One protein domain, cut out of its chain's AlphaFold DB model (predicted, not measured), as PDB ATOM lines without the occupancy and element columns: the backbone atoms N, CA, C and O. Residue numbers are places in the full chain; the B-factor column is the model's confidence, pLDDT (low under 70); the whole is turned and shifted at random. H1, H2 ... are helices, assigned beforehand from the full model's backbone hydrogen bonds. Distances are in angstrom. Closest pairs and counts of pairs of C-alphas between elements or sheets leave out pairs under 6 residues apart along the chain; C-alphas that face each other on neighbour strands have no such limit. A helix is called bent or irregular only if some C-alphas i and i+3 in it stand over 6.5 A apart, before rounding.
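This is residues 161 to 238 of the 305 residues of the protein "Peripherin-2 like protein" of Danaus plexippus plexippus (UniProt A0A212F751). This domain has little regular structure: long loops with three short helices set apart, H2 at one end of the longest axis, a loop round His 209 at the other. Residues 189 to 214 run back between these ends, and residues 221 to 226 stick out. The printed part has 78 residues, 19 of them in H1, H2 and H3, in that order; the class is all helix, with no named strand. It is compact, with a radius of gyration of the C-alphas of 13.2 A and spans of 37 by 29 by 17 A.

Find C-alpha 167 at (144.655, 194.959, 181.876), where H1, residues 167 to 170, begins. H2 is residues 184 to 188, 6.4 A long. H3, residues 225 to 234, runs 15.2 A to C-alpha 234 at (149.424, 203.471, 169.757); it is irregular, with C-alphas 229 and 232 7.4 A apart.

H1, H2 and H3 are apart from each other. Look at residues 174 to 175, paired antiparallel with residues 195 to 196. H2 has its O i to N i+4 pair within hydrogen-bond range, H3 3 of 6; H1 is too short for one.

The C-alphas of Asp 182 and His 209, the two farthest apart, are 38.7 A apart. The printed part has no cut; both links are long, 13 and 36 residues. Confidence is under 70 at 29 residues, among them 184 to 195 and 221 to 232.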
ATOM      1  N   GLY A 161     146.634 192.899 176.078       95.62
ATOM      2  CA  GLY A 161     145.964 192.539 177.327       95.62
ATOM      3  C   GLY A 161     145.070 191.304 177.202       95.62
ATOM      4  O   GLY A 161     145.247 190.478 176.304       95.62
ATOM      5  N   VAL A 162     144.114 191.146 178.118       96.50
ATOM      6  CA  VAL A 162     143.157 190.030 178.095       96.50
ATOM      7  C   VAL A 162     141.892 190.448 177.360       96.50
ATOM      8  O   VAL A 162     141.546 189.843 176.346       96.50
ATOM      9  N   GLU A 163     141.225 191.474 177.874       95.62
ATOM     10  CA  GLU A 163     140.011 192.103 177.355       95.62
ATOM     11  C   GLU A 163     140.305 193.505 176.809       95.62
ATOM     12  O   GLU A 163     139.665 193.926 175.846       95.62
ATOM     13  N   SER A 164     141.306 194.194 177.360       93.38
ATOM     14  CA  SER A 164     141.741 195.519 176.917       93.38
ATOM     15  C   SER A 164     143.236 195.733 177.194       93.38
ATOM     16  O   SER A 164     143.809 195.067 178.057       93.38
ATOM     17  N   PRO A 165     143.883 196.716 176.540       91.56
ATOM     18  CA  PRO A 165     145.243 197.119 176.896       91.56
ATOM     19  C   PRO A 165     145.405 197.540 178.366       91.56
ATOM     20  O   PRO A 165     146.477 197.350 178.932       91.56
ATOM     21  N   SER A 166     144.344 198.065 178.997       90.06
ATOM     22  CA  SER A 166     144.380 198.512 180.396       90.06
ATOM     23  C   SER A 166     144.585 197.376 181.397       90.06
ATOM     24  O   SER A 166     145.035 197.648 182.505       90.06
ATOM     25  N   ASP A 167     144.368 196.111 181.010       93.94
ATOM     26  CA  ASP A 167     144.655 194.959 181.876       93.94
ATOM     27  C   ASP A 167     146.114 194.958 182.380       93.94
ATOM     28  O   ASP A 167     146.378 194.501 183.490       93.94
ATOM     29  N   TRP A 168     147.064 195.503 181.608       93.31
ATOM     30  CA  TRP A 168     148.467 195.650 182.027       93.31
ATOM     31  C   TRP A 168     148.678 196.673 183.146       93.31
ATOM     32  O   TRP A 168     149.679 196.605 183.852       93.31
ATOM     33  N   HIS A 169     147.744 197.605 183.318       88.81
ATOM     34  CA  HIS A 169     147.772 198.620 184.372       88.81
ATOM     35  C   HIS A 169     146.925 198.210 185.585       88.81
ATOM     36  O   HIS A 169     146.973 198.867 186.619       88.81
ATOM     37  N   GLU A 170     146.128 197.146 185.457       89.50
ATOM     38  CA  GLU A 170     145.193 196.667 186.482       89.50
ATOM     39  C   GLU A 170     145.661 195.363 187.150       89.50
ATOM     40  O   GLU A 170     145.279 195.070 188.283       89.50
ATOM     41  N   ILE A 171     146.483 194.560 186.467       90.94
ATOM     42  CA  ILE A 171     146.990 193.280 186.974       90.94
ATOM     43  C   ILE A 171     148.452 193.458 187.396       90.94
ATOM     44  O   ILE A 171     149.277 193.743 186.536       90.94
ATOM     45  N   PRO A 172     148.828 193.230 188.666       89.06
ATOM     46  CA  PRO A 172     150.210 193.420 189.101       89.06
ATOM     47  C   PRO A 172     151.163 192.405 188.448       89.06
ATOM     48  O   PRO A 172     151.022 191.195 188.648       89.06
ATOM     49  N   TRP A 173     152.149 192.889 187.688       90.25
ATOM     50  CA  TRP A 173     153.073 192.047 186.907       90.25
ATOM     51  C   TRP A 173     154.563 192.391 187.072       90.25
ATOM     52  O   TRP A 173     155.418 191.629 186.614       90.25
ATOM     53  N   ILE A 174     154.883 193.498 187.753       87.12
ATOM     54  CA  ILE A 174     156.250 193.950 188.050       87.12
ATOM     55  C   ILE A 174     156.483 193.824 189.553       87.12
ATOM     56  O   ILE A 174     155.726 194.397 190.332       87.12
ATOM     57  N   ASN A 175     157.515 193.085 189.970       81.44
ATOM     58  CA  ASN A 175     157.885 193.000 191.387       81.44
ATOM     59  C   ASN A 175     158.541 194.306 191.850       81.44
ATOM     60  O   ASN A 175     159.280 194.926 191.082       81.44
ATOM     61  N   MET A 176     158.301 194.690 193.104       75.38
ATOM     62  CA  MET A 176     158.877 195.904 193.696       75.38
ATOM     63  C   MET A 176     160.409 195.875 193.732       75.38
ATOM     64  O   MET A 176     161.013 196.913 193.505       75.38
ATOM     65  N   ASP A 177     161.025 194.694 193.854       69.88
ATOM     66  CA  ASP A 177     162.486 194.504 193.834       69.88
ATOM     67  C   ASP A 177     163.164 195.017 192.544       69.88
ATOM     68  O   ASP A 177     164.375 195.232 192.507       69.88
ATOM     69  N   PHE A 178     162.404 195.178 191.453       69.38
ATOM     70  CA  PHE A 178     162.904 195.746 190.194       69.38
ATOM     71  C   PHE A 178     162.819 197.275 190.141       69.38
ATOM     72  O   PHE A 178     163.288 197.883 189.178       69.38
ATOM     73  N   LEU A 179     162.184 197.894 191.132       71.38
ATOM     74  CA  LEU A 179     161.933 199.323 191.205       71.38
ATOM     75  C   LEU A 179     162.786 199.939 192.312       71.38
ATOM     76  O   LEU A 179     163.139 199.295 193.293       71.38
ATOM     77  N   ASN A 180     163.129 201.216 192.151       68.19
ATOM     78  CA  ASN A 180     163.832 201.946 193.195       68.19
ATOM     79  C   ASN A 180     162.871 202.201 194.370       68.19
ATOM     80  O   ASN A 180     162.030 203.099 194.286       68.19
ATOM     81  N   GLU A 181     162.988 201.404 195.431       63.50
ATOM     82  CA  GLU A 181     162.123 201.450 196.619       63.50
ATOM     83  C   GLU A 181     162.153 202.813 197.330       63.50
ATOM     84  O   GLU A 181     161.155 203.218 197.923       63.50
ATOM     85  N   ASP A 182     163.244 203.570 197.180       65.56
ATOM     86  CA  ASP A 182     163.401 204.909 197.759       65.56
ATOM     87  C   ASP A 182     162.620 206.001 196.993       65.56
ATOM     88  O   ASP A 182     162.596 207.168 197.395       65.56
ATOM     89  N   SER A 183     161.982 205.663 195.866       70.44
ATOM     90  CA  SER A 183     161.202 206.611 195.066       70.44
ATOM     91  C   SER A 183     159.775 206.780 195.599       70.44
ATOM     92  O   SER A 183     158.987 205.834 195.651       70.44
ATOM     93  N   GLU A 184     159.378 208.026 195.875       67.44
ATOM     94  CA  GLU A 184     158.005 208.371 196.279       67.44
ATOM     95  C   GLU A 184     156.951 207.935 195.234       67.44
ATOM     96  O   GLU A 184     155.819 207.595 195.581       67.44
ATOM     97  N   LEU A 185     157.325 207.899 193.947       68.94
ATOM     98  CA  LEU A 185     156.460 207.441 192.856       68.94
ATOM     99  C   LEU A 185     156.210 205.929 192.929       68.94
ATOM    100  O   LEU A 185     155.080 205.481 192.747       68.94
ATOM    101  N   VAL A 186     157.250 205.151 193.234       68.25
ATOM    102  CA  VAL A 186     157.173 203.690 193.381       68.25
ATOM    103  C   VAL A 186     156.325 203.320 194.597       68.25
ATOM    104  O   VAL A 186     155.462 202.452 194.494       68.25
ATOM    105  N   MET A 187     156.467 204.054 195.706       65.19
ATOM    106  CA  MET A 187     155.597 203.897 196.876       65.19
ATOM    107  C   MET A 187     154.118 204.170 196.549       65.19
ATOM    108  O   MET A 187     153.248 203.411 196.975       65.19
ATOM    109  N   LYS A 188     153.805 205.189 195.736       68.25
ATOM    110  CA  LYS A 188     152.419 205.483 195.305       68.25
ATOM    111  C   LYS A 188     151.832 204.444 194.342       68.25
ATOM    112  O   LYS A 188     150.612 204.326 194.267       68.25
ATOM    113  N   LEU A 189     152.676 203.715 193.612       67.81
ATOM    114  CA  LEU A 189     152.284 202.689 192.635       67.81
ATOM    115  C   LEU A 189     152.344 201.262 193.202       67.81
ATOM    116  O   LEU A 189     152.065 200.301 192.479       67.81
ATOM    117  N   SER A 190     152.724 201.121 194.473       65.81
ATOM    118  CA  SER A 190     152.859 199.834 195.145       65.81
ATOM    119  C   SER A 190     151.491 199.210 195.432       65.81
ATOM    120  O   SER A 190     150.602 199.828 196.019       65.81
ATOM    121  N   GLY A 191     151.301 197.972 194.979       65.38
ATOM    122  CA  GLY A 191     150.146 197.153 195.331       65.38
ATOM    123  C   GLY A 191     150.342 196.444 196.674       65.38
ATOM    124  O   GLY A 191     151.456 196.332 197.183       65.38
ATOM    125  N   THR A 192     149.261 195.890 197.230       60.50
ATOM    126  CA  THR A 192     149.281 195.153 198.512       60.50
ATOM    127  C   THR A 192     150.110 193.866 198.489       60.50
ATOM    128  O   THR A 192     150.445 193.340 199.546       60.50
ATOM    129  N   ASP A 193     150.462 193.375 197.299       64.50
ATOM    130  CA  ASP A 193     151.044 192.046 197.083       64.50
ATOM    131  C   ASP A 193     152.551 192.095 196.743       64.50
ATOM    132  O   ASP A 193     153.096 191.138 196.196       64.50
ATOM    133  N   GLY A 194     153.235 193.220 197.002       65.38
ATOM    134  CA  GLY A 194     154.665 193.386 196.678       65.38
ATOM    135  C   GLY A 194     154.958 193.536 195.177       65.38
ATOM    136  O   GLY A 194     156.095 193.374 194.731       65.38
ATOM    137  N   LYS A 195     153.929 193.853 194.384       66.88
ATOM    138  CA  LYS A 195     154.015 194.156 192.951       66.88
ATOM    139  C   LYS A 195     153.457 195.548 192.667       66.88
ATOM    140  O   LYS A 195     152.521 195.979 193.337       66.88
ATOM    141  N   ALA A 196     154.000 196.229 191.664       71.12
ATOM    142  CA  ALA A 196     153.571 197.564 191.260       71.12
ATOM    143  C   ALA A 196     152.559 197.540 190.104       71.12
ATOM    144  O   ALA A 196     152.534 196.604 189.297       71.12
ATOM    145  N   LEU A 197     151.770 198.613 190.005       77.94
ATOM    146  CA  LEU A 197     150.804 198.878 188.931       77.94
ATOM    147  C   LEU A 197     151.158 200.173 188.175       77.94
ATOM    148  O   LEU A 197     150.398 201.143 188.217       77.94
ATOM    149  N   PRO A 198     152.330 200.258 187.521       76.31
ATOM    150  CA  PRO A 198     152.648 201.435 186.729       76.31
ATOM    151  C   PRO A 198     151.776 201.486 185.463       76.31
ATOM    152  O   PRO A 198     151.323 200.444 184.980       76.31
ATOM    153  N   PRO A 199     151.573 202.677 184.873       81.06
ATOM    154  CA  PRO A 199     150.850 202.849 183.612       81.06
ATOM    155  C   PRO A 199     151.707 202.399 182.412       81.06
ATOM    156  O   PRO A 199     151.906 203.157 181.469       81.06
ATOM    157  N   VAL A 200     152.271 201.191 182.479       86.50
ATOM    158  CA  VAL A 200     153.211 200.631 181.503       86.50
ATOM    159  C   VAL A 200     152.644 199.336 180.939       86.50
ATOM    160  O   VAL A 200     152.175 198.462 181.667       86.50
ATOM    161  N   SER A 201     152.746 199.199 179.622       91.44
ATOM    162  CA  SER A 201     152.434 197.988 178.872       91.44
ATOM    163  C   SER A 201     153.697 197.448 178.182       91.44
ATOM    164  O   SER A 201     154.628 198.203 177.887       91.44
ATOM    165  N   PRO A 202     153.770 196.142 177.883       93.62
ATOM    166  CA  PRO A 202     154.850 195.585 177.079       93.62
ATOM    167  C   PRO A 202     154.922 196.179 175.672       93.62
ATOM    168  O   PRO A 202     153.898 196.441 175.043       93.62
ATOM    169  N   TYR A 203     156.133 196.263 175.117       92.62
ATOM    170  CA  TYR A 203     156.344 196.634 173.714       92.62
ATOM    171  C   TYR A 203     155.575 195.732 172.727       92.62
ATOM    172  O   TYR A 203     155.141 196.181 171.671       92.62
ATOM    173  N   SER A 204     155.355 194.461 173.064       95.50
ATOM    174  CA  SER A 204     154.586 193.515 172.244       95.50
ATOM    175  C   SER A 204     153.121 193.925 172.030       95.50
ATOM    176  O   SER A 204     152.506 193.461 171.073       95.50
ATOM    177  N   CYS A 205     152.578 194.840 172.842       94.62
ATOM    178  CA  CYS A 205     151.255 195.433 172.639       94.62
ATOM    179  C   CYS A 205     151.198 196.515 171.551       94.62
ATOM    180  O   CYS A 205     150.098 196.919 171.157       94.62
ATOM    181  N   CYS A 206     152.341 197.019 171.084       92.94
ATOM    182  CA  CYS A 206     152.401 198.093 170.099       92.94
ATOM    183  C   CYS A 206     151.727 197.692 168.785       92.94
ATOM    184  O   CYS A 206     151.962 196.607 168.251       92.94
ATOM    185  N   SER A 207     150.884 198.574 168.246       90.69
ATOM    186  CA  SER A 207     150.208 198.305 166.982       90.69
ATOM    187  C   SER A 207     151.135 198.595 165.797       90.69
ATOM    188  O   SER A 207     151.580 199.734 165.651       90.69
ATOM    189  N   PRO A 208     151.365 197.639 164.874       87.12
ATOM    190  CA  PRO A 208     152.159 197.897 163.671       87.12
ATOM    191  C   PRO A 208     151.431 198.795 162.658       87.12
ATOM    192  O   PRO A 208     152.008 199.199 161.653       87.12
ATOM    193  N   HIS A 209     150.146 199.082 162.886       86.56
ATOM    194  CA  HIS A 209     149.336 199.936 162.017       86.56
ATOM    195  C   HIS A 209     149.491 201.427 162.331       86.56
ATOM    196  O   HIS A 209     148.990 202.264 161.581       86.56
ATOM    197  N   VAL A 210     150.175 201.762 163.425       84.00
ATOM    198  CA  VAL A 210     150.413 203.140 163.847       84.00
ATOM    199  C   VAL A 210     151.842 203.519 163.476       84.00
ATOM    200  O   VAL A 210     152.794 202.884 163.911       84.00
ATOM    201  N   LEU A 211     151.987 204.555 162.644       84.19
ATOM    202  CA  LEU A 211     153.291 205.036 162.164       84.19
ATOM    203  C   LEU A 211     154.028 205.916 163.187       84.19
ATOM    204  O   LEU A 211     155.223 206.161 163.038       84.19
ATOM    205  N   ALA A 212     153.315 206.424 164.193       82.69
ATOM    206  CA  ALA A 212     153.909 207.176 165.291       82.69
ATOM    207  C   ALA A 212     154.698 206.251 166.233       82.69
ATOM    208  O   ALA A 212     154.457 205.044 166.281       82.69
ATOM    209  N   ALA A 213     155.618 206.828 167.010       83.81
ATOM    210  CA  ALA A 213     156.327 206.093 168.051       83.81
ATOM    211  C   ALA A 213     155.326 205.461 169.031       83.81
ATOM    212  O   ALA A 213     154.389 206.121 169.485       83.81
ATOM    213  N   CYS A 214     155.518 204.181 169.345       87.00
ATOM    214  CA  CYS A 214     154.636 203.489 170.272       87.00
ATOM    215  C   CYS A 214     154.824 204.018 171.699       87.00
ATOM    216  O   CYS A 214     155.945 204.080 172.204       87.00
ATOM    217  N   CYS A 215     153.724 204.363 172.357       84.56
ATOM    218  CA  CYS A 215     153.687 204.822 173.737       84.56
ATOM    219  C   CYS A 215     153.232 203.661 174.633       84.56
ATOM    220  O   CYS A 215     152.067 203.555 175.010       84.56
ATOM    221  N   HIS A 216     154.157 202.742 174.916       86.88
ATOM    222  CA  HIS A 216     153.924 201.621 175.834       86.88
ATOM    223  C   HIS A 216     154.521 201.868 177.231       86.88
ATOM    224  O   HIS A 216     154.086 201.249 178.196       86.88
ATOM    225  N   ASP A 217     155.495 202.776 177.341       86.00
ATOM    226  CA  ASP A 217     156.091 203.225 178.601       86.00
ATOM    227  C   ASP A 217     156.061 204.763 178.663       86.00
ATOM    228  O   ASP A 217     156.993 205.429 178.202       86.00
ATOM    229  N   PRO A 218     154.977 205.349 179.203       74.75
ATOM    230  CA  PRO A 218     154.849 206.793 179.354       74.75
ATOM    231  C   PRO A 218     155.902 207.400 180.289       74.75
ATOM    232  O   PRO A 218     156.159 208.593 180.198       74.75
ATOM    233  N   LEU A 219     156.523 206.611 181.175       72.44
ATOM    234  CA  LEU A 219     157.522 207.113 182.126       72.44
ATOM    235  C   LEU A 219     158.863 207.417 181.444       72.44
ATOM    236  O   LEU A 219     159.654 208.197 181.966       72.44
ATOM    237  N   GLN A 220     159.116 206.818 180.278       70.00
ATOM    238  CA  GLN A 220     160.306 207.072 179.463       70.00
ATOM    239  C   GLN A 220     160.101 208.170 178.411       70.00
ATOM    240  O   GLN A 220     161.066 208.592 177.770       70.00
ATOM    241  N   GLN A 221     158.865 208.635 178.206       63.62
ATOM    242  CA  GLN A 221     158.536 209.621 177.181       63.62
ATOM    243  C   GLN A 221     158.405 211.009 177.824       63.62
ATOM    244  O   GLN A 221     157.585 211.222 178.711       63.62
ATOM    245  N   PHE A 222     159.272 211.937 177.405       53.06
ATOM    246  CA  PHE A 222     159.349 213.312 177.913       53.06
ATOM    247  C   PHE A 222     157.993 214.045 177.861       53.06
ATOM    248  O   PHE A 222     157.172 213.771 176.988       53.06
ATOM    249  N   GLU A 223     157.832 214.986 178.800       51.00
ATOM    250  CA  GLU A 223     156.715 215.881 179.186       51.00
ATOM    251  C   GLU A 223     155.869 216.586 178.090       51.00
ATOM    252  O   GLU A 223     155.285 217.641 178.337       51.00
ATOM    253  N   ASP A 224     155.697 216.038 176.890       52.94
ATOM    254  CA  ASP A 224     154.780 216.618 175.911       52.94
ATOM    255  C   ASP A 224     153.349 216.117 176.164       52.94
ATOM    256  O   ASP A 224     153.019 214.941 175.994       52.94
ATOM    257  N   SER A 225     152.466 217.047 176.534       53.66
ATOM    258  CA  SER A 225     151.030 216.842 176.818       53.66
ATOM    259  C   SER A 225     150.254 216.049 175.751       53.66
ATOM    260  O   SER A 225     149.193 215.491 176.039       53.66
ATOM    261  N   TRP A 226     150.791 215.952 174.532       50.66
ATOM    262  CA  TRP A 226     150.258 215.147 173.435       50.66
ATOM    263  C   TRP A 226     150.221 213.643 173.747       50.66
ATOM    264  O   TRP A 226     149.223 212.980 173.449       50.66
ATOM    265  N   TRP A 227     151.259 213.100 174.392       52.88
ATOM    266  CA  TRP A 227     151.403 211.653 174.606       52.88
ATOM    267  C   TRP A 227     150.385 211.094 175.601       52.88
ATOM    268  O   TRP A 227     149.894 209.985 175.409       52.88
ATOM    269  N   GLY A 228     149.961 211.892 176.588       55.47
ATOM    270  CA  GLY A 228     148.913 211.499 177.539       55.47
ATOM    271  C   GLY A 228     147.563 211.201 176.872       55.47
ATOM    272  O   GLY A 228     146.829 210.326 177.327       55.47
ATOM    273  N   SER A 229     147.255 211.873 175.756       54.81
ATOM    274  CA  SER A 229     146.031 211.639 174.968       54.81
ATOM    275  C   SER A 229     146.186 210.566 173.878       54.81
ATOM    276  O   SER A 229     145.194 209.971 173.455       54.81
ATOM    277  N   ALA A 230     147.422 210.286 173.447       57.59
ATOM    278  CA  ALA A 230     147.742 209.353 172.365       57.59
ATOM    279  C   ALA A 230     148.219 207.967 172.845       57.59
ATOM    280  O   ALA A 230     148.253 207.035 172.040       57.59
ATOM    281  N   ALA A 231     148.543 207.795 174.134       60.19
ATOM    282  CA  ALA A 231     149.097 206.555 174.689       60.19
ATOM    283  C   ALA A 231     148.257 205.318 174.332       60.19
ATOM    284  O   ALA A 231     148.754 204.362 173.734       60.19
ATOM    285  N   GLY A 232     146.943 205.389 174.564       64.19
ATOM    286  CA  GLY A 232     146.013 204.313 174.213       64.19
ATOM    287  C   GLY A 232     145.823 204.099 172.706       64.19
ATOM    288  O   GLY A 232     145.422 203.011 172.300       64.19
ATOM    289  N   ALA A 233     146.124 205.097 171.868       74.69
ATOM    290  CA  ALA A 233     145.941 205.025 170.417       74.69
ATOM    291  C   ALA A 233     147.086 204.295 169.696       74.69
ATOM    292  O   ALA A 233     146.901 203.844 168.568       74.69
ATOM    293  N   THR A 234     148.256 204.168 170.331       86.38
ATOM    294  CA  THR A 234     149.424 203.471 169.757       86.38
ATOM    295  C   THR A 234     149.450 201.966 170.053       86.38
ATOM    296  O   THR A 234     150.159 201.205 169.391       86.38
ATOM    297  N   LEU A 235     148.651 201.522 171.027       90.25
ATOM    298  CA  LEU A 235     148.529 200.122 171.423       90.25
ATOM    299  C   LEU A 235     147.455 199.400 170.604       90.25
ATOM    300  O   LEU A 235     146.494 199.989 170.106       90.25
ATOM    301  N   SER A 236     147.593 198.083 170.482       91.31
ATOM    302  CA  SER A 236     146.603 197.242 169.813       91.31
ATOM    303  C   SER A 236     145.282 197.234 170.588       91.31
ATOM    304  O   SER A 236     145.175 196.612 171.638       91.31
ATOM    305  N   ALA A 237     144.244 197.870 170.038       89.75
ATOM    306  CA  ALA A 237     142.917 197.939 170.663       89.75
ATOM    307  C   ALA A 237     142.189 196.582 170.745       89.75
ATOM    308  O   ALA A 237     141.223 196.426 171.491       89.75
ATOM    309  N   ARG A 238     142.616 195.592 169.953       94.56
ATOM    310  CA  ARG A 238     142.014 194.257 169.923       94.56
ATOM    311  C   ARG A 238     142.429 193.454 171.156       94.56
ATOM    312  O   ARG A 238     143.616 193.306 171.429       94.56
TER     313      ARG A 238